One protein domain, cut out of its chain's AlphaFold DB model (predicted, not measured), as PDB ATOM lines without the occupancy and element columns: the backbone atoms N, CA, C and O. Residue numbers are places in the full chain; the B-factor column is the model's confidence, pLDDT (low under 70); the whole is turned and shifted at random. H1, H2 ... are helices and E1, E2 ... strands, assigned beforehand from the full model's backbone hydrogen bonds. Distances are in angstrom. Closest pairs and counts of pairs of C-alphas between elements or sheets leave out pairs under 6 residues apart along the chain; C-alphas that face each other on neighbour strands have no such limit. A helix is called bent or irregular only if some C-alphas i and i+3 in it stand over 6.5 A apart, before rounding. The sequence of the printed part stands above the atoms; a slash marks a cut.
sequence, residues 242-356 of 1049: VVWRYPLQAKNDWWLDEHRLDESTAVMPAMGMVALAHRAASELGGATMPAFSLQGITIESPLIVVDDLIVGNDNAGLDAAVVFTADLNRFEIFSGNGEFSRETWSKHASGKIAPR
ATOM      1  N   VAL A 242     -17.819   3.938  30.131       83.25
ATOM      2  CA  VAL A 242     -16.708   3.409  29.323       83.25
ATOM      3  C   VAL A 242     -15.709   4.531  29.059       83.25
ATOM      4  O   VAL A 242     -16.100   5.609  28.624       83.25
ATOM      5  N   VAL A 243     -14.420   4.296  29.307       87.31
ATOM      6  CA  VAL A 243     -13.365   5.301  29.100       87.31
ATOM      7  C   VAL A 243     -12.465   4.875  27.945       87.31
ATOM      8  O   VAL A 243     -11.824   3.827  28.008       87.31
ATOM      9  N   TRP A 244     -12.388   5.707  26.909       88.62
ATOM     10  CA  TRP A 244     -11.424   5.596  25.815       88.62
ATOM     11  C   TRP A 244     -10.310   6.623  26.029       88.62
ATOM     12  O   TRP A 244     -10.603   7.784  26.306       88.62
ATOM     13  N   ARG A 245      -9.039   6.219  25.957       85.94
ATOM     14  CA  ARG A 245      -7.888   7.074  26.309       85.94
ATOM     15  C   ARG A 245      -6.922   7.234  25.144       85.94
ATOM     16  O   ARG A 245      -6.666   6.270  24.428       85.94
ATOM     17  N   TYR A 246      -6.333   8.420  25.037       78.38
ATOM     18  CA  TYR A 246      -5.313   8.764  24.054       78.38
ATOM     19  C   TYR A 246      -4.209   9.618  24.696       78.38
ATOM     20  O   TYR A 246      -4.521  10.686  25.223       78.38
ATOM     21  N   PRO A 247      -2.937   9.189  24.674       81.12
ATOM     22  CA  PRO A 247      -1.838   9.991  25.200       81.12
ATOM     23  C   PRO A 247      -1.513  11.156  24.263       81.12
ATOM     24  O   PRO A 247      -1.219  10.928  23.094       81.12
ATOM     25  N   LEU A 248      -1.535  12.386  24.779       74.00
ATOM     26  CA  LEU A 248      -1.190  13.600  24.040       74.00
ATOM     27  C   LEU A 248       0.290  13.938  24.205       74.00
ATOM     28  O   LEU A 248       0.838  13.990  25.311       74.00
ATOM     29  N   GLN A 249       0.941  14.233  23.090       73.12
ATOM     30  CA  GLN A 249       2.337  14.638  23.036       73.12
ATOM     31  C   GLN A 249       2.480  15.825  22.086       73.12
ATOM     32  O   GLN A 249       2.553  15.633  20.877       73.12
ATOM     33  N   ALA A 250       2.586  17.044  22.631       66.81
ATOM     34  CA  ALA A 250       2.565  18.291  21.854       66.81
ATOM     35  C   ALA A 250       3.482  18.301  20.621       66.81
ATOM     36  O   ALA A 250       3.082  18.842  19.604       66.81
ATOM     37  N   LYS A 251       4.675  17.689  20.692       70.94
ATOM     38  CA  LYS A 251       5.640  17.637  19.575       70.94
ATOM     39  C   LYS A 251       5.546  16.401  18.679       70.94
ATOM     40  O   LYS A 251       6.135  16.391  17.605       70.94
ATOM     41  N   ASN A 252       4.867  15.344  19.124       67.56
ATOM     42  CA  ASN A 252       4.752  14.096  18.359       67.56
ATOM     43  C   ASN A 252       3.374  13.958  17.693       67.56
ATOM     44  O   ASN A 252       3.252  13.289  16.668       67.56
ATOM     45  N   ASP A 253       2.363  14.637  18.229       76.25
ATOM     46  CA  ASP A 253       1.041  14.772  17.640       76.25
ATOM     47  C   ASP A 253       1.011  15.994  16.722       76.25
ATOM     48  O   ASP A 253       0.823  17.119  17.175       76.25
ATOM     49  N   TRP A 254       1.165  15.782  15.412       82.75
ATOM     50  CA  TRP A 254       1.217  16.868  14.417       82.75
ATOM     51  C   TRP A 254       0.026  17.836  14.499       82.75
ATOM     52  O   TRP A 254       0.159  19.024  14.252       82.75
ATOM     53  N   TRP A 255      -1.151  17.338  14.865       75.00
ATOM     54  CA  TRP A 255      -2.401  18.088  14.973       75.00
ATOM     55  C   TRP A 255      -2.468  18.987  16.218       75.00
ATOM     56  O   TRP A 255      -3.350  19.839  16.296       75.00
ATOM     57  N   LEU A 256      -1.529  18.818  17.155       77.00
ATOM     58  CA  LEU A 256      -1.232  19.747  18.246       77.00
ATOM     59  C   LEU A 256       0.006  20.597  17.927       77.00
ATOM     60  O   LEU A 256      -0.030  21.812  18.102       77.00
ATOM     61  N   ASP A 257       1.078  19.979  17.420       78.25
ATOM     62  CA  ASP A 257       2.344  20.663  17.119       78.25
ATOM     63  C   ASP A 257       2.182  21.772  16.073       78.25
ATOM     64  O   ASP A 257       2.848  22.801  16.125       78.25
ATOM     65  N   GLU A 258       1.268  21.569  15.125       81.56
ATOM     66  CA  GLU A 258       1.000  22.485  14.021       81.56
ATOM     67  C   GLU A 258      -0.204  23.408  14.276       81.56
ATOM     68  O   GLU A 258      -0.603  24.135  13.369       81.56
ATOM     69  N   HIS A 259      -0.785  23.402  15.480       79.44
ATOM     70  CA  HIS A 259      -1.910  24.261  15.866       79.44
ATOM     71  C   HIS A 259      -1.620  24.934  17.222       79.44
ATOM     72  O   HIS A 259      -2.020  24.465  18.293       79.44
ATOM     73  N   ARG A 260      -0.869  26.043  17.183       79.31
ATOM     74  CA  ARG A 260      -0.245  26.653  18.369       79.31
ATOM     75  C   ARG A 260      -0.683  28.094  18.612       79.31
ATOM     76  O   ARG A 260      -0.910  28.842  17.668       79.31
ATOM     77  N   LEU A 261      -0.749  28.504  19.880       65.25
ATOM     78  CA  LEU A 261      -0.871  29.922  20.265       65.25
ATOM     79  C   LEU A 261       0.468  30.648  20.107       65.25
ATOM     80  O   LEU A 261       0.522  31.756  19.584       65.25
ATOM     81  N   ASP A 262       1.548  29.994  20.532       67.12
ATOM     82  CA  ASP A 262       2.923  30.485  20.469       67.12
ATOM     83  C   ASP A 262       3.913  29.313  20.332       67.12
ATOM     84  O   ASP A 262       3.518  28.150  20.249       67.12
ATOM     85  N   GLU A 263       5.218  29.596  20.323       67.94
ATOM     86  CA  GLU A 263       6.264  28.571  20.166       67.94
ATOM     87  C   GLU A 263       6.248  27.469  21.245       67.94
ATOM     88  O   GLU A 263       6.817  26.403  21.024       67.94
ATOM     89  N   SER A 264       5.604  27.694  22.393       67.94
ATOM     90  CA  SER A 264       5.613  26.811  23.569       67.94
ATOM     91  C   SER A 264       4.254  26.201  23.925       67.94
ATOM     92  O   SER A 264       4.200  25.262  24.724       67.94
ATOM     93  N   THR A 265       3.166  26.706  23.334       71.00
ATOM     94  CA  THR A 265       1.792  26.373  23.723       71.00
ATOM     95  C   THR A 265       0.980  25.859  22.534       71.00
ATOM     96  O   THR A 265       0.560  26.629  21.666       71.00
ATOM     97  N   ALA A 266       0.712  24.553  22.519       77.25
ATOM     98  CA  ALA A 266      -0.213  23.912  21.590       77.25
ATOM     99  C   ALA A 266      -1.650  23.962  22.125       77.25
ATOM    100  O   ALA A 266      -1.886  23.799  23.324       77.25
ATOM    101  N   VAL A 267      -2.625  24.154  21.237       79.62
ATOM    102  CA  VAL A 267      -4.054  24.144  21.588       79.62
ATOM    103  C   VAL A 267      -4.769  23.172  20.676       79.62
ATOM    104  O   VAL A 267      -4.593  23.229  19.468       79.62
ATOM    105  N   MET A 268      -5.601  22.293  21.228       83.56
ATOM    106  CA  MET A 268      -6.396  21.386  20.410       83.56
ATOM    107  C   MET A 268      -7.493  22.165  19.668       83.56
ATOM    108  O   MET A 268      -8.319  22.811  20.324       83.56
ATOM    109  N   PRO A 269      -7.567  22.071  18.328       82.50
ATOM    110  CA  PRO A 269      -8.683  22.637  17.586       82.50
ATOM    111  C   PRO A 269     -10.005  21.996  18.026       82.50
ATOM    112  O   PRO A 269     -10.059  20.799  18.330       82.50
ATOM    113  N   ALA A 270     -11.105  22.753  17.998       81.88
ATOM    114  CA  ALA A 270     -12.427  22.217  18.338       81.88
ATOM    115  C   ALA A 270     -12.804  21.025  17.441       81.88
ATOM    116  O   ALA A 270     -13.319  20.013  17.917       81.88
ATOM    117  N   MET A 271     -12.456  21.097  16.154       86.69
ATOM    118  CA  MET A 271     -12.625  19.987  15.214       86.69
ATOM    119  C   MET A 271     -11.710  18.789  15.517       86.69
ATOM    120  O   MET A 271     -12.061  17.656  15.191       86.69
ATOM    121  N   GLY A 272     -10.585  19.002  16.207       85.75
ATOM    122  CA  GLY A 272      -9.750  17.934  16.760       85.75
ATOM    123  C   GLY A 272     -10.460  17.163  17.876       85.75
ATOM    124  O   GLY A 272     -10.459  15.935  17.870       85.75
ATOM    125  N   MET A 273     -11.156  17.862  18.778       88.19
ATOM    126  CA  MET A 273     -11.984  17.230  19.817       88.19
ATOM    127  C   MET A 273     -13.158  16.436  19.223       88.19
ATOM    128  O   MET A 273     -13.454  15.328  19.673       88.19
ATOM    129  N   VAL A 274     -13.795  16.961  18.173       88.81
ATOM    130  CA  VAL A 274     -14.855  16.251  17.435       88.81
ATOM    131  C   VAL A 274     -14.309  14.988  16.767       88.81
ATOM    132  O   VAL A 274     -14.910  13.921  16.898       88.81
ATOM    133  N   ALA A 275     -13.156  15.079  16.097       88.56
ATOM    134  CA  ALA A 275     -12.499  13.928  15.482       88.56
ATOM    135  C   ALA A 275     -12.116  12.862  16.524       88.56
ATOM    136  O   ALA A 275     -12.321  11.671  16.280       88.56
ATOM    137  N   LEU A 276     -11.645  13.280  17.704       88.50
ATOM    138  CA  LEU A 276     -11.312  12.391  18.818       88.50
ATOM    139  C   LEU A 276     -12.545  11.633  19.332       88.50
ATOM    140  O   LEU A 276     -12.511  10.410  19.457       88.50
ATOM    141  N   ALA A 277     -13.657  12.338  19.569       89.31
ATOM    142  CA  ALA A 277     -14.913  11.718  19.990       89.31
ATOM    143  C   ALA A 277     -15.479  10.773  18.922       89.31
ATOM    144  O   ALA A 277     -15.918   9.667  19.245       89.31
ATOM    145  N   HIS A 278     -15.426  11.170  17.647       89.50
ATOM    146  CA  HIS A 278     -15.866  10.337  16.529       89.50
ATOM    147  C   HIS A 278     -15.036   9.051  16.424       89.50
ATOM    148  O   HIS A 278     -15.589   7.959  16.258       89.50
ATOM    149  N   ARG A 279     -13.710   9.160  16.567       86.44
ATOM    150  CA  ARG A 279     -12.797   8.013  16.547       86.44
ATOM    151  C   ARG A 279     -13.068   7.061  17.709       86.44
ATOM    152  O   ARG A 279     -13.242   5.869  17.472       86.44
ATOM    153  N   ALA A 280     -13.173   7.591  18.925       87.88
ATOM    154  CA  ALA A 280     -13.459   6.810  20.124       87.88
ATOM    155  C   ALA A 280     -14.799   6.057  20.012       87.88
ATOM    156  O   ALA A 280     -14.864   4.860  20.285       87.88
ATOM    157  N   ALA A 281     -15.848   6.727  19.525       86.06
ATOM    158  CA  ALA A 281     -17.150   6.110  19.275       86.06
ATOM    159  C   ALA A 281     -17.087   5.002  18.207       86.06
ATOM    160  O   ALA A 281     -17.673   3.936  18.391       86.06
ATOM    161  N   SER A 282     -16.342   5.225  17.117       82.25
ATOM    162  CA  SER A 282     -16.163   4.232  16.044       82.25
ATOM    163  C   SER A 282     -15.423   2.982  16.529       82.25
ATOM    164  O   SER A 282     -15.798   1.866  16.179       82.25
ATOM    165  N   GLU A 283     -14.381   3.150  17.349       82.50
ATOM    166  CA  GLU A 283     -13.592   2.032  17.875       82.50
ATOM    167  C   GLU A 283     -14.360   1.221  18.924       82.50
ATOM    168  O   GLU A 283     -14.352  -0.009  18.871       82.50
ATOM    169  N   LEU A 284     -15.056   1.893  19.848       78.94
ATOM    170  CA  LEU A 284     -15.853   1.228  20.886       78.94
ATOM    171  C   LEU A 284     -17.112   0.558  20.323       78.94
ATOM    172  O   LEU A 284     -17.531  -0.483  20.823       78.94
ATOM    173  N   GLY A 285     -17.711   1.145  19.284       69.44
ATOM    174  CA  GLY A 285     -18.898   0.613  18.619       69.44
ATOM    175  C   GLY A 285     -18.647  -0.615  17.733       69.44
ATOM    176  O   GLY A 285     -19.582  -1.370  17.439       69.44
ATOM    177  N   GLY A 286     -17.392  -0.828  17.319       65.38
ATOM    178  CA  GLY A 286     -16.975  -1.927  16.446       65.38
ATOM    179  C   GLY A 286     -17.696  -1.951  15.090       65.38
ATOM    180  O   GLY A 286     -18.298  -0.974  14.654       65.38
ATOM    181  N   ALA A 287     -17.682  -3.107  14.417       55.28
ATOM    182  CA  ALA A 287     -18.367  -3.309  13.128       55.28
ATOM    183  C   ALA A 287     -19.911  -3.353  13.230       55.28
ATOM    184  O   ALA A 287     -20.595  -3.516  12.222       55.28
ATOM    185  N   THR A 288     -20.455  -3.269  14.446       51.84
ATOM    186  CA  THR A 288     -21.879  -3.439  14.762       51.84
ATOM    187  C   THR A 288     -22.621  -2.132  15.015       51.84
ATOM    188  O   THR A 288     -23.851  -2.150  15.032       51.84
ATOM    189  N   MET A 289     -21.921  -1.008  15.209       61.25
ATOM    190  CA  MET A 289     -22.595   0.284  15.317       61.25
ATOM    191  C   MET A 289     -23.066   0.757  13.934       61.25
ATOM    192  O   MET A 289     -22.268   0.792  12.994       61.25
ATOM    193  N   PRO A 290     -24.356   1.119  13.779       64.44
ATOM    194  CA  PRO A 290     -24.828   1.767  12.563       64.44
ATOM    195  C   PRO A 290     -24.103   3.106  12.378       64.44
ATOM    196  O   PRO A 290     -23.520   3.645  13.323       64.44
ATOM    197  N   ALA A 291     -24.169   3.671  11.168       78.75
ATOM    198  CA  ALA A 291     -23.748   5.054  10.957       78.75
ATOM    199  C   ALA A 291     -24.369   5.942  12.050       78.75
ATOM    200  O   ALA A 291     -25.525   5.739  12.425       78.75
ATOM    201  N   PHE A 292     -23.612   6.892  12.586       88.56
ATOM    202  CA  PHE A 292     -24.037   7.711  13.718       88.56
ATOM    203  C   PHE A 292     -23.730   9.187  13.471       88.56
ATOM    204  O   PHE A 292     -22.997   9.551  12.551       88.56
ATOM    205  N   SER A 293     -24.331  10.039  14.294       90.31
ATOM    206  CA  SER A 293     -24.050  11.471  14.351       90.31
ATOM    207  C   SER A 293     -23.705  11.862  15.781       90.31
ATOM    208  O   SER A 293     -24.287  11.335  16.734       90.31
ATOM    209  N   LEU A 294     -22.758  12.783  15.928       92.25
ATOM    210  CA  LEU A 294     -22.513  13.463  17.194       92.25
ATOM    211  C   LEU A 294     -23.445  14.676  17.250       92.25
ATOM    212  O   LEU A 294     -23.521  15.417  16.275       92.25
ATOM    213  N   GLN A 295     -24.174  14.873  18.344       90.94
ATOM    214  CA  GLN A 295     -25.197  15.916  18.470       90.94
ATOM    215  C   GLN A 295     -25.021  16.733  19.746       90.94
ATOM    216  O   GLN A 295     -24.635  16.191  20.784       90.94
ATOM    217  N   GLY A 296     -25.369  18.019  19.674       84.12
ATOM    218  CA  GLY A 296     -25.335  18.943  20.807       84.12
ATOM    219  C   GLY A 296     -23.969  18.978  21.486       84.12
ATOM    220  O   GLY A 296     -23.891  18.790  22.698       84.12
ATOM    221  N   ILE A 297     -22.909  19.122  20.690       89.50
ATOM    222  CA  ILE A 297     -21.533  19.170  21.176       89.50
ATOM    223  C   ILE A 297     -21.283  20.567  21.735       89.50
ATOM    224  O   ILE A 297     -21.371  21.545  20.998       89.50
ATOM    225  N   THR A 298     -20.935  20.661  23.011       82.56
ATOM    226  CA  THR A 298     -20.536  21.916  23.657       82.56
ATOM    227  C   THR A 298     -19.041  21.882  23.915       82.56
ATOM    228  O   THR A 298     -18.545  20.903  24.476       82.56
ATOM    229  N   ILE A 299     -18.333  22.945  23.537       80.25
ATOM    230  CA  ILE A 299     -16.939  23.168  23.926       80.25
ATOM    231  C   ILE A 299     -16.956  24.018  25.197       80.25
ATOM    232  O   ILE A 299     -17.347  25.181  25.180       80.25
ATOM    233  N   GLU A 300     -16.593  23.402  26.317       80.44
ATOM    234  CA  GLU A 300     -16.676  23.983  27.661       80.44
ATOM    235  C   GLU A 300     -15.358  24.664  28.063       80.44
ATOM    236  O   GLU A 300     -15.373  25.669  28.772       80.44
ATOM    237  N   SER A 301     -14.215  24.141  27.605       74.75
ATOM    238  CA  SER A 301     -12.896  24.736  27.847       74.75
ATOM    239  C   SER A 301     -11.874  24.321  26.776       74.75
ATOM    240  O   SER A 301     -11.995  23.230  26.209       74.75
ATOM    241  N   PRO A 302     -10.848  25.146  26.483       74.06
ATOM    242  CA  PRO A 302      -9.785  24.767  25.556       74.06
ATOM    243  C   PRO A 302      -8.908  23.659  26.151       74.06
ATOM    244  O   PRO A 302      -8.603  23.666  27.344       74.06
ATOM    245  N   LEU A 303      -8.462  22.726  25.311       79.88
ATOM    246  CA  LEU A 303      -7.450  21.737  25.680       79.88
ATOM    247  C   LEU A 303      -6.082  22.274  25.248       79.88
ATOM    248  O   LEU A 303      -5.825  22.424  24.055       79.88
ATOM    249  N   ILE A 304      -5.226  22.582  26.223       76.62
ATOM    250  CA  ILE A 304      -3.926  23.237  26.022       76.62
ATOM    251  C   ILE A 304      -2.800  22.303  26.469       76.62
ATOM    252  O   ILE A 304      -2.892  21.683  27.528       76.62
ATOM    253  N   VAL A 305      -1.722  22.237  25.688       75.19
ATOM    254  CA  VAL A 305      -0.516  21.459  25.997       75.19
ATOM    255  C   VAL A 305       0.711  22.373  25.929       75.19
ATOM    256  O   VAL A 305       0.946  23.015  24.909       75.19
ATOM    257  N   VAL A 306       1.490  22.444  27.016       72.00
ATOM    258  CA  VAL A 306       2.670  23.324  27.143       72.00
ATOM    259  C   VAL A 306       3.959  22.499  27.107       72.00
ATOM    260  O   VAL A 306       4.108  21.554  27.886       72.00
ATOM    261  N   ASP A 307       4.904  22.873  26.242       64.12
ATOM    262  CA  ASP A 307       6.116  22.091  25.942       64.12
ATOM    263  C   ASP A 307       7.074  21.918  27.152       64.12
ATOM    264  O   ASP A 307       7.720  20.877  27.291       64.12
ATOM    265  N   ASP A 308       7.137  22.888  28.075       48.88
ATOM    266  CA  ASP A 308       8.103  22.928  29.195       48.88
ATOM    267  C   ASP A 308       7.751  22.035  30.404       48.88
ATOM    268  O   ASP A 308       8.522  21.928  31.365       48.88
ATOM    269  N   LEU A 309       6.610  21.339  30.367       44.09
ATOM    270  CA  LEU A 309       6.299  20.274  31.329       44.09
ATOM    271  C   LEU A 309       7.008  18.945  30.995       44.09
ATOM    272  O   LEU A 309       6.968  18.022  31.807       44.09
ATOM    273  N   ILE A 310       7.714  18.865  29.858       38.53
ATOM    274  CA  ILE A 310       8.403  17.662  29.367       38.53
ATOM    275  C   ILE A 310       9.927  17.880  29.351       38.53
ATOM    276  O   ILE A 310      10.591  17.775  28.324       38.53
ATOM    277  N   VAL A 311      10.526  18.183  30.507       31.23
ATOM    278  CA  VAL A 311      11.986  18.054  30.693       31.23
ATOM    279  C   VAL A 311      12.271  17.309  31.995       31.23
ATOM    280  O   VAL A 311      12.555  17.874  33.050       31.23
ATOM    281  N   GLY A 312      12.173  15.989  31.895       34.78
ATOM    282  CA  GLY A 312      12.507  14.996  32.909       34.78
ATOM    283  C   GLY A 312      12.244  13.626  32.293       34.78
ATOM    284  O   GLY A 312      11.230  13.444  31.642       34.78
ATOM    285  N   ASN A 313      13.191  12.700  32.403       32.84
ATOM    286  CA  ASN A 313      13.329  11.536  31.521       32.84
ATOM    287  C   ASN A 313      12.298  10.396  31.736       32.84
ATOM    288  O   ASN A 313      12.666   9.237  31.585       32.84
ATOM    289  N   ASP A 314      11.046  10.706  32.079       37.72
ATOM    290  CA  ASP A 314       9.932   9.757  32.134       37.72
ATOM    291  C   ASP A 314       8.670  10.419  31.541       37.72
ATOM    292  O   ASP A 314       8.252  11.487  31.981       37.72
ATOM    293  N   ASN A 315       8.073   9.774  30.533       38.81
ATOM    294  CA  ASN A 315       6.830  10.151  29.847       38.81
ATOM    295  C   ASN A 315       5.613  10.201  30.803       38.81
ATOM    296  O   ASN A 315       4.729   9.349  30.724       38.81
ATOM    297  N   ALA A 316       5.514  11.188  31.693       46.56
ATOM    298  CA  ALA A 316       4.233  11.557  32.296       46.56
ATOM    299  C   ALA A 316       3.456  12.415  31.283       46.56
ATOM    300  O   ALA A 316       3.389  13.636  31.409       46.56
ATOM    301  N   GLY A 317       2.973  11.769  30.218       58.59
ATOM    302  CA  GLY A 317       2.175  12.412  29.177       58.59
ATOM    303  C   GLY A 317       0.848  12.930  29.731       58.59
ATOM    304  O   GLY A 317       0.277  12.332  30.645       58.59
ATOM    305  N   LEU A 318       0.384  14.051  29.179       76.69
ATOM    306  CA  LEU A 318      -0.997  14.489  29.328       76.69
ATOM    307  C   LEU A 318      -1.864  13.548  28.503       76.69
ATOM    308  O   LEU A 318      -1.628  13.409  27.313       76.69
ATOM    309  N   ASP A 319      -2.866  12.917  29.095       84.19
ATOM    310  CA  ASP A 319      -3.780  12.051  28.358       84.19
ATOM    311  C   ASP A 319      -5.093  12.786  28.091       84.19
ATOM    312  O   ASP A 319      -5.602  13.506  28.949       84.19
ATOM    313  N   ALA A 320      -5.682  12.553  26.921       85.38
ATOM    314  CA  ALA A 320      -7.085  12.816  26.655       85.38
ATOM    315  C   ALA A 320      -7.915  11.562  26.957       85.38
ATOM    316  O   ALA A 320      -7.531  10.440  26.619       85.38
ATOM    317  N   ALA A 321      -9.085  11.742  27.563       89.94
ATOM    318  CA  ALA A 321     -10.054  10.680  27.797       89.94
ATOM    319  C   ALA A 321     -11.415  11.067  27.216       89.94
ATOM    320  O   ALA A 321     -11.948  12.125  27.542       89.94
ATOM    321  N   VAL A 322     -11.998  10.195  26.396       90.00
ATOM    322  CA  VAL A 322     -13.396  10.280  25.964       90.00
ATOM    323  C   VAL A 322     -14.202   9.282  26.789       90.00
ATOM    324  O   VAL A 322     -13.970   8.075  26.742       90.00
ATOM    325  N   VAL A 323     -15.128   9.798  27.585       91.12
ATOM    326  CA  VAL A 323     -15.892   9.054  28.583       91.12
ATOM    327  C   VAL A 323     -17.324   8.933  28.104       91.12
ATOM    328  O   VAL A 323     -18.008   9.942  27.947       91.12
ATOM    329  N   PHE A 324     -17.783   7.705  27.908       87.75
ATOM    330  CA  PHE A 324     -19.128   7.393  27.453       87.75
ATOM    331  C   PHE A 324     -20.002   6.877  28.591       87.75
ATOM    332  O   PHE A 324     -19.517   6.203  29.501       87.75
ATOM    333  N   THR A 325     -21.304   7.141  28.520       86.38
ATOM    334  CA  THR A 325     -22.297   6.403  29.317       86.38
ATOM    335  C   THR A 325     -22.314   4.926  28.914       86.38
ATOM    336  O   THR A 325     -21.912   4.578  27.803       86.38
ATOM    337  N   ALA A 326     -22.781   4.037  29.798       78.25
ATOM    338  CA  ALA A 326     -22.831   2.593  29.532       78.25
ATOM    339  C   ALA A 326     -23.594   2.203  28.245       78.25
ATOM    340  O   ALA A 326     -23.283   1.192  27.624       78.25
ATOM    341  N   ASP A 327     -24.573   3.008  27.827       78.94
ATOM    342  CA  ASP A 327     -25.361   2.837  26.600       78.94
ATOM    343  C   ASP A 327     -24.760   3.538  25.363       78.94
ATOM    344  O   ASP A 327     -25.377   3.539  24.297       78.94
ATOM    345  N   LEU A 328     -23.569   4.134  25.497       80.75
ATOM    346  CA  LEU A 328     -22.830   4.868  24.463       80.75
ATOM    347  C   LEU A 328     -23.609   6.028  23.810       80.75
ATOM    348  O   LEU A 328     -23.238   6.478  22.729       80.75
ATOM    349  N   ASN A 329     -24.667   6.552  24.440       86.31
ATOM    350  CA  ASN A 329     -25.471   7.641  23.866       86.31
ATOM    351  C   ASN A 329     -24.978   9.051  24.231       86.31
ATOM    352  O   ASN A 329     -25.458  10.042  23.673       86.31
ATOM    353  N   ARG A 330     -24.034   9.167  25.169       91.06
ATOM    354  CA  ARG A 330     -23.430  10.428  25.610       91.06
ATOM    355  C   ARG A 330     -21.933  10.272  25.746       91.06
ATOM    356  O   ARG A 330     -21.464   9.209  26.140       91.06
ATOM    357  N   PHE A 331     -21.211  11.350  25.464       93.06
ATOM    358  CA  PHE A 331     -19.769  11.413  25.631       93.06
ATOM    359  C   PHE A 331     -19.337  12.712  26.311       93.06
ATOM    360  O   PHE A 331     -19.988  13.753  26.184       93.06
ATOM    361  N   GLU A 332     -18.215  12.647  27.013       94.56
ATOM    362  CA  GLU A 332     -17.523  13.778  27.621       94.56
ATOM    363  C   GLU A 332     -16.021  13.639  27.358       94.56
ATOM    364  O   GLU A 332     -15.479  12.543  27.458       94.56
ATOM    365  N   ILE A 333     -15.347  14.732  27.006       89.88
ATOM    366  CA  ILE A 333     -13.910  14.762  26.727       89.88
ATOM    367  C   ILE A 333     -13.201  15.433  27.895       89.88
ATOM    368  O   ILE A 333     -13.560  16.546  28.284       89.88
ATOM    369  N   PHE A 334     -12.178  14.769  28.417       90.31
ATOM    370  CA  PHE A 334     -11.348  15.232  29.518       90.31
ATOM    371  C   PHE A 334      -9.865  15.216  29.149       90.31
ATOM    372  O   PHE A 334      -9.464  14.445  28.278       90.31
ATOM    373  N   SER A 335      -9.043  15.994  29.854       87.06
ATOM    374  CA  SER A 335      -7.590  15.805  29.882       87.06
ATOM    375  C   SER A 335      -7.032  15.786  31.305       87.06
ATOM    376  O   SER A 335      -7.576  16.419  32.216       87.06
ATOM    377  N   GLY A 336      -5.963  15.024  31.513       82.69
ATOM    378  CA  GLY A 336      -5.314  14.894  32.812       82.69
ATOM    379  C   GLY A 336      -4.176  13.880  32.801       82.69
ATOM    380  O   GLY A 336      -3.900  13.237  31.792       82.69
ATOM    381  N   ASN A 337      -3.513  13.737  33.947       76.12
ATOM    382  CA  ASN A 337      -2.387  12.821  34.123       76.12
ATOM    383  C   ASN A 337      -2.793  11.689  35.076       76.12
ATOM    384  O   ASN A 337      -3.492  11.926  36.060       76.12
ATOM    385  N   GLY A 338      -2.306  10.469  34.839       71.75
ATOM    386  CA  GLY A 338      -2.521   9.339  35.753       71.75
ATOM    387  C   GLY A 338      -3.844   8.599  35.529       71.75
ATOM    388  O   GLY A 338      -4.247   8.369  34.394       71.75
ATOM    389  N   GLU A 339      -4.502   8.124  36.583       76.00
ATOM    390  CA  GLU A 339      -5.778   7.405  36.456       76.00
ATOM    391  C   GLU A 339      -6.940   8.381  36.204       76.00
ATOM    392  O   GLU A 339      -6.929   9.504  36.710       76.00
ATOM    393  N   PHE A 340      -7.922   7.990  35.382       78.12
ATOM    394  CA  PHE A 340      -9.040   8.871  35.038       78.12
ATOM    395  C   PHE A 340      -9.918   9.152  36.266       78.12
ATOM    396  O   PHE A 340     -10.404   8.225  36.910       78.12
ATOM    397  N   SER A 341     -10.179  10.432  36.544       78.88
ATOM    398  CA  SER A 341     -11.130  10.864  37.569       78.88
ATOM    399  C   SER A 341     -11.860  12.130  37.124       78.88
ATOM    400  O   SER A 341     -11.233  13.136  36.801       78.88
ATOM    401  N   ARG A 342     -13.200  12.096  37.163       77.38
ATOM    402  CA  ARG A 342     -14.067  13.242  36.824       77.38
ATOM    403  C   ARG A 342     -13.850  14.459  37.734       77.38
ATOM    404  O   ARG A 342     -14.213  15.559  37.343       77.38
ATOM    405  N   GLU A 343     -13.300  14.260  38.933       68.00
ATOM    406  CA  GLU A 343     -13.043  15.334  39.904       68.00
ATOM    407  C   GLU A 343     -11.703  16.039  39.668       68.00
ATOM    408  O   GLU A 343     -11.540  17.199  40.039       68.00
ATOM    409  N   THR A 344     -10.729  15.335  39.083       71.56
ATOM    410  CA  THR A 344      -9.340  15.815  38.964       71.56
ATOM    411  C   THR A 344      -8.920  16.113  37.529       71.56
ATOM    412  O   THR A 344      -8.009  16.911  37.324       71.56
ATOM    413  N   TRP A 345      -9.573  15.502  36.539       85.94
ATOM    414  CA  TRP A 345      -9.328  15.767  35.126       85.94
ATOM    415  C   TRP A 345     -10.155  16.959  34.648       85.94
ATOM    416  O   TRP A 345     -11.306  17.146  35.042       85.94
ATOM    417  N   SER A 346      -9.575  17.751  33.752       81.81
ATOM    418  CA  SER A 346     -10.232  18.925  33.182       81.81
ATOM    419  C   SER A 346     -11.215  18.500  32.105       81.81
ATOM    420  O   SER A 346     -10.834  17.782  31.187       81.81
ATOM    421  N   LYS A 347     -12.473  18.935  32.199       89.44
ATOM    422  CA  LYS A 347     -13.496  18.683  31.177       89.44
ATOM    423  C   LYS A 347     -13.418  19.740  30.071       89.44
ATOM    424  O   LYS A 347     -13.423  20.935  30.363       89.44
ATOM    425  N   HIS A 348     -13.387  19.302  28.817       85.88
ATOM    426  CA  HIS A 348     -13.225  20.168  27.642       85.88
ATOM    427  C   HIS A 348     -14.454  20.219  26.747       85.88
ATOM    428  O   HIS A 348     -14.796  21.285  26.245       85.88
ATOM    429  N   ALA A 349     -15.134  19.092  26.552       86.12
ATOM    430  CA  ALA A 349     -16.323  19.047  25.712       86.12
ATOM    431  C   ALA A 349     -17.309  17.975  26.174       86.12
ATOM    432  O   ALA A 349     -16.938  17.019  26.857       86.12
ATOM    433  N   SER A 350     -18.568  18.105  25.773       93.44
ATOM    434  CA  SER A 350     -19.575  17.062  25.968       93.44
ATOM    435  C   SER A 350     -20.585  17.031  24.829       93.44
ATOM    436  O   SER A 350     -20.770  18.030  24.144       93.44
ATOM    437  N   GLY A 351     -21.225  15.883  24.609       92.12
ATOM    438  CA  GLY A 351     -22.222  15.721  23.554       92.12
ATOM    439  C   GLY A 351     -22.991  14.404  23.629       92.12
ATOM    440  O   GLY A 351     -22.873  13.630  24.585       92.12
ATOM    441  N   LYS A 352     -23.821  14.162  22.614       92.25
ATOM    442  CA  LYS A 352     -24.627  12.945  22.446       92.25
ATOM    443  C   LYS A 352     -24.225  12.192  21.185       92.25
ATOM    444  O   LYS A 352     -23.778  12.805  20.220       92.25
ATOM    445  N   ILE A 353     -24.441  10.883  21.180       90.00
ATOM    446  CA  ILE A 353     -24.371  10.038  19.989       90.00
ATOM    447  C   ILE A 353     -25.791   9.610  19.645       90.00
ATOM    448  O   ILE A 353     -26.514   9.092  20.497       90.00
ATOM    449  N   ALA A 354     -26.184   9.817  18.393       86.06
ATOM    450  CA  ALA A 354     -27.462   9.361  17.871       86.06
ATOM    451  C   ALA A 354     -27.246   8.455  16.649       86.06
ATOM    452  O   ALA A 354     -26.455   8.815  15.768       86.06
ATOM    453  N   PRO A 355     -27.945   7.306  16.557       80.50
ATOM    454  CA  PRO A 355     -27.918   6.478  15.358       80.50
ATOM    455  C   PRO A 355     -28.479   7.260  14.167       80.50
ATOM    456  O   PRO A 355     -29.428   8.036  14.296       80.50
ATOM    457  N   ARG A 356     -27.883   7.057  12.994       71.75
ATOM    458  CA  ARG A 356     -28.295   7.668  11.732       71.75
ATOM    459  C   ARG A 356     -29.177   6.693  10.963       71.75
ATOM    460  O   ARG A 356     -28.778   5.559  10.703       71.75
TER     461      ARG A 356
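This is residues 242 to 356 of the 1049 residues of the protein "NADPH:quinone reductase-like Zn-dependent oxidoreductase" of Xenorhabdus cabanillasii (UniProt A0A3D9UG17). A strongly twisted sheet of five strands, in the order E1, E6, E7, E8, E4, curls round one long helix, H2. At one end of this body lies a small sheet of three short strands, in the order E2, E3, E5, with the short helix H1 grazing it. The printed part has 115 residues, with two named helices and eight named strands; their order along the chain is E1, H1, E2, E3, H2, E4, E5, E6, E7, E8. Both sheets are antiparallel and the class is mixed, helices and strands. The whole is compact, with a radius of gyration of the C-alphas of 14.6 A, and elongated, with spans of 44 by 26 by 26 A.

E1, residues 242 to 248, is the antiparallel neighbour of E6, residues 318 to 325, with N 244 and O 322 within hydrogen-bond range at 2.9 A. E6 and E7, residues 330 to 336, form a hairpin, with N 321 and O 334 within range at 2.8 A. E7 and E8, residues 346 to 355, form another, with N 333 and O 349 within range at 2.8 A. E6, E7 and E8 are a meander, each strand the antiparallel neighbour of the one before. E8 is antiparallel to E4, residues 292 to 299, with N 295 and O 352 within range at 2.8 A. H2, residues 270 to 288, is on one face of this sheet, giving two layers; its closest C-alphas are those of Ala 280 to Trp 244 of E1, 6.2 A, and Ala 277 to Val 322 of E6, 6.3 A. H2 is irregular, C-alphas 284 and 287 being 9.3 A apart, and 13 of its 15 O i to N i+4 pairs are within range. H1, residues 254 to 257, is too short for such a pair. E2, residues 259 to 262, and E3, residues 265 to 267, form a hairpin, with N 261 and O 265 within range at 2.9 A. E3 is antiparallel to E5, residues 304 to 306, with N 305 and O 266 within range at 2.8 A. H1 only grazes this smaller sheet, with residues 255 to 257.

E1 begins at C-alpha 242 (-16.708, 3.409, 29.323) and is 19.3 A long. H2 is 27.6 A long, with a kink of 41 degrees near residue 282. E4, 19.8 A, bends by 60 degrees at residue 296. E6 measures 22.8 A and E7 20.0 A. E8, 28.0 A, ends at C-alpha 355 (-27.918, 6.478, 15.358).

The C-alphas farthest apart are those of Gly 312 and Arg 356, 46.6 A. The printed part has no cut. The link from E5 to E6 is long, with 11 residues. Mean pLDDT of the printed part is 77.1, and 24 residues are under 70, among them 285 to 290 and 307 to 317.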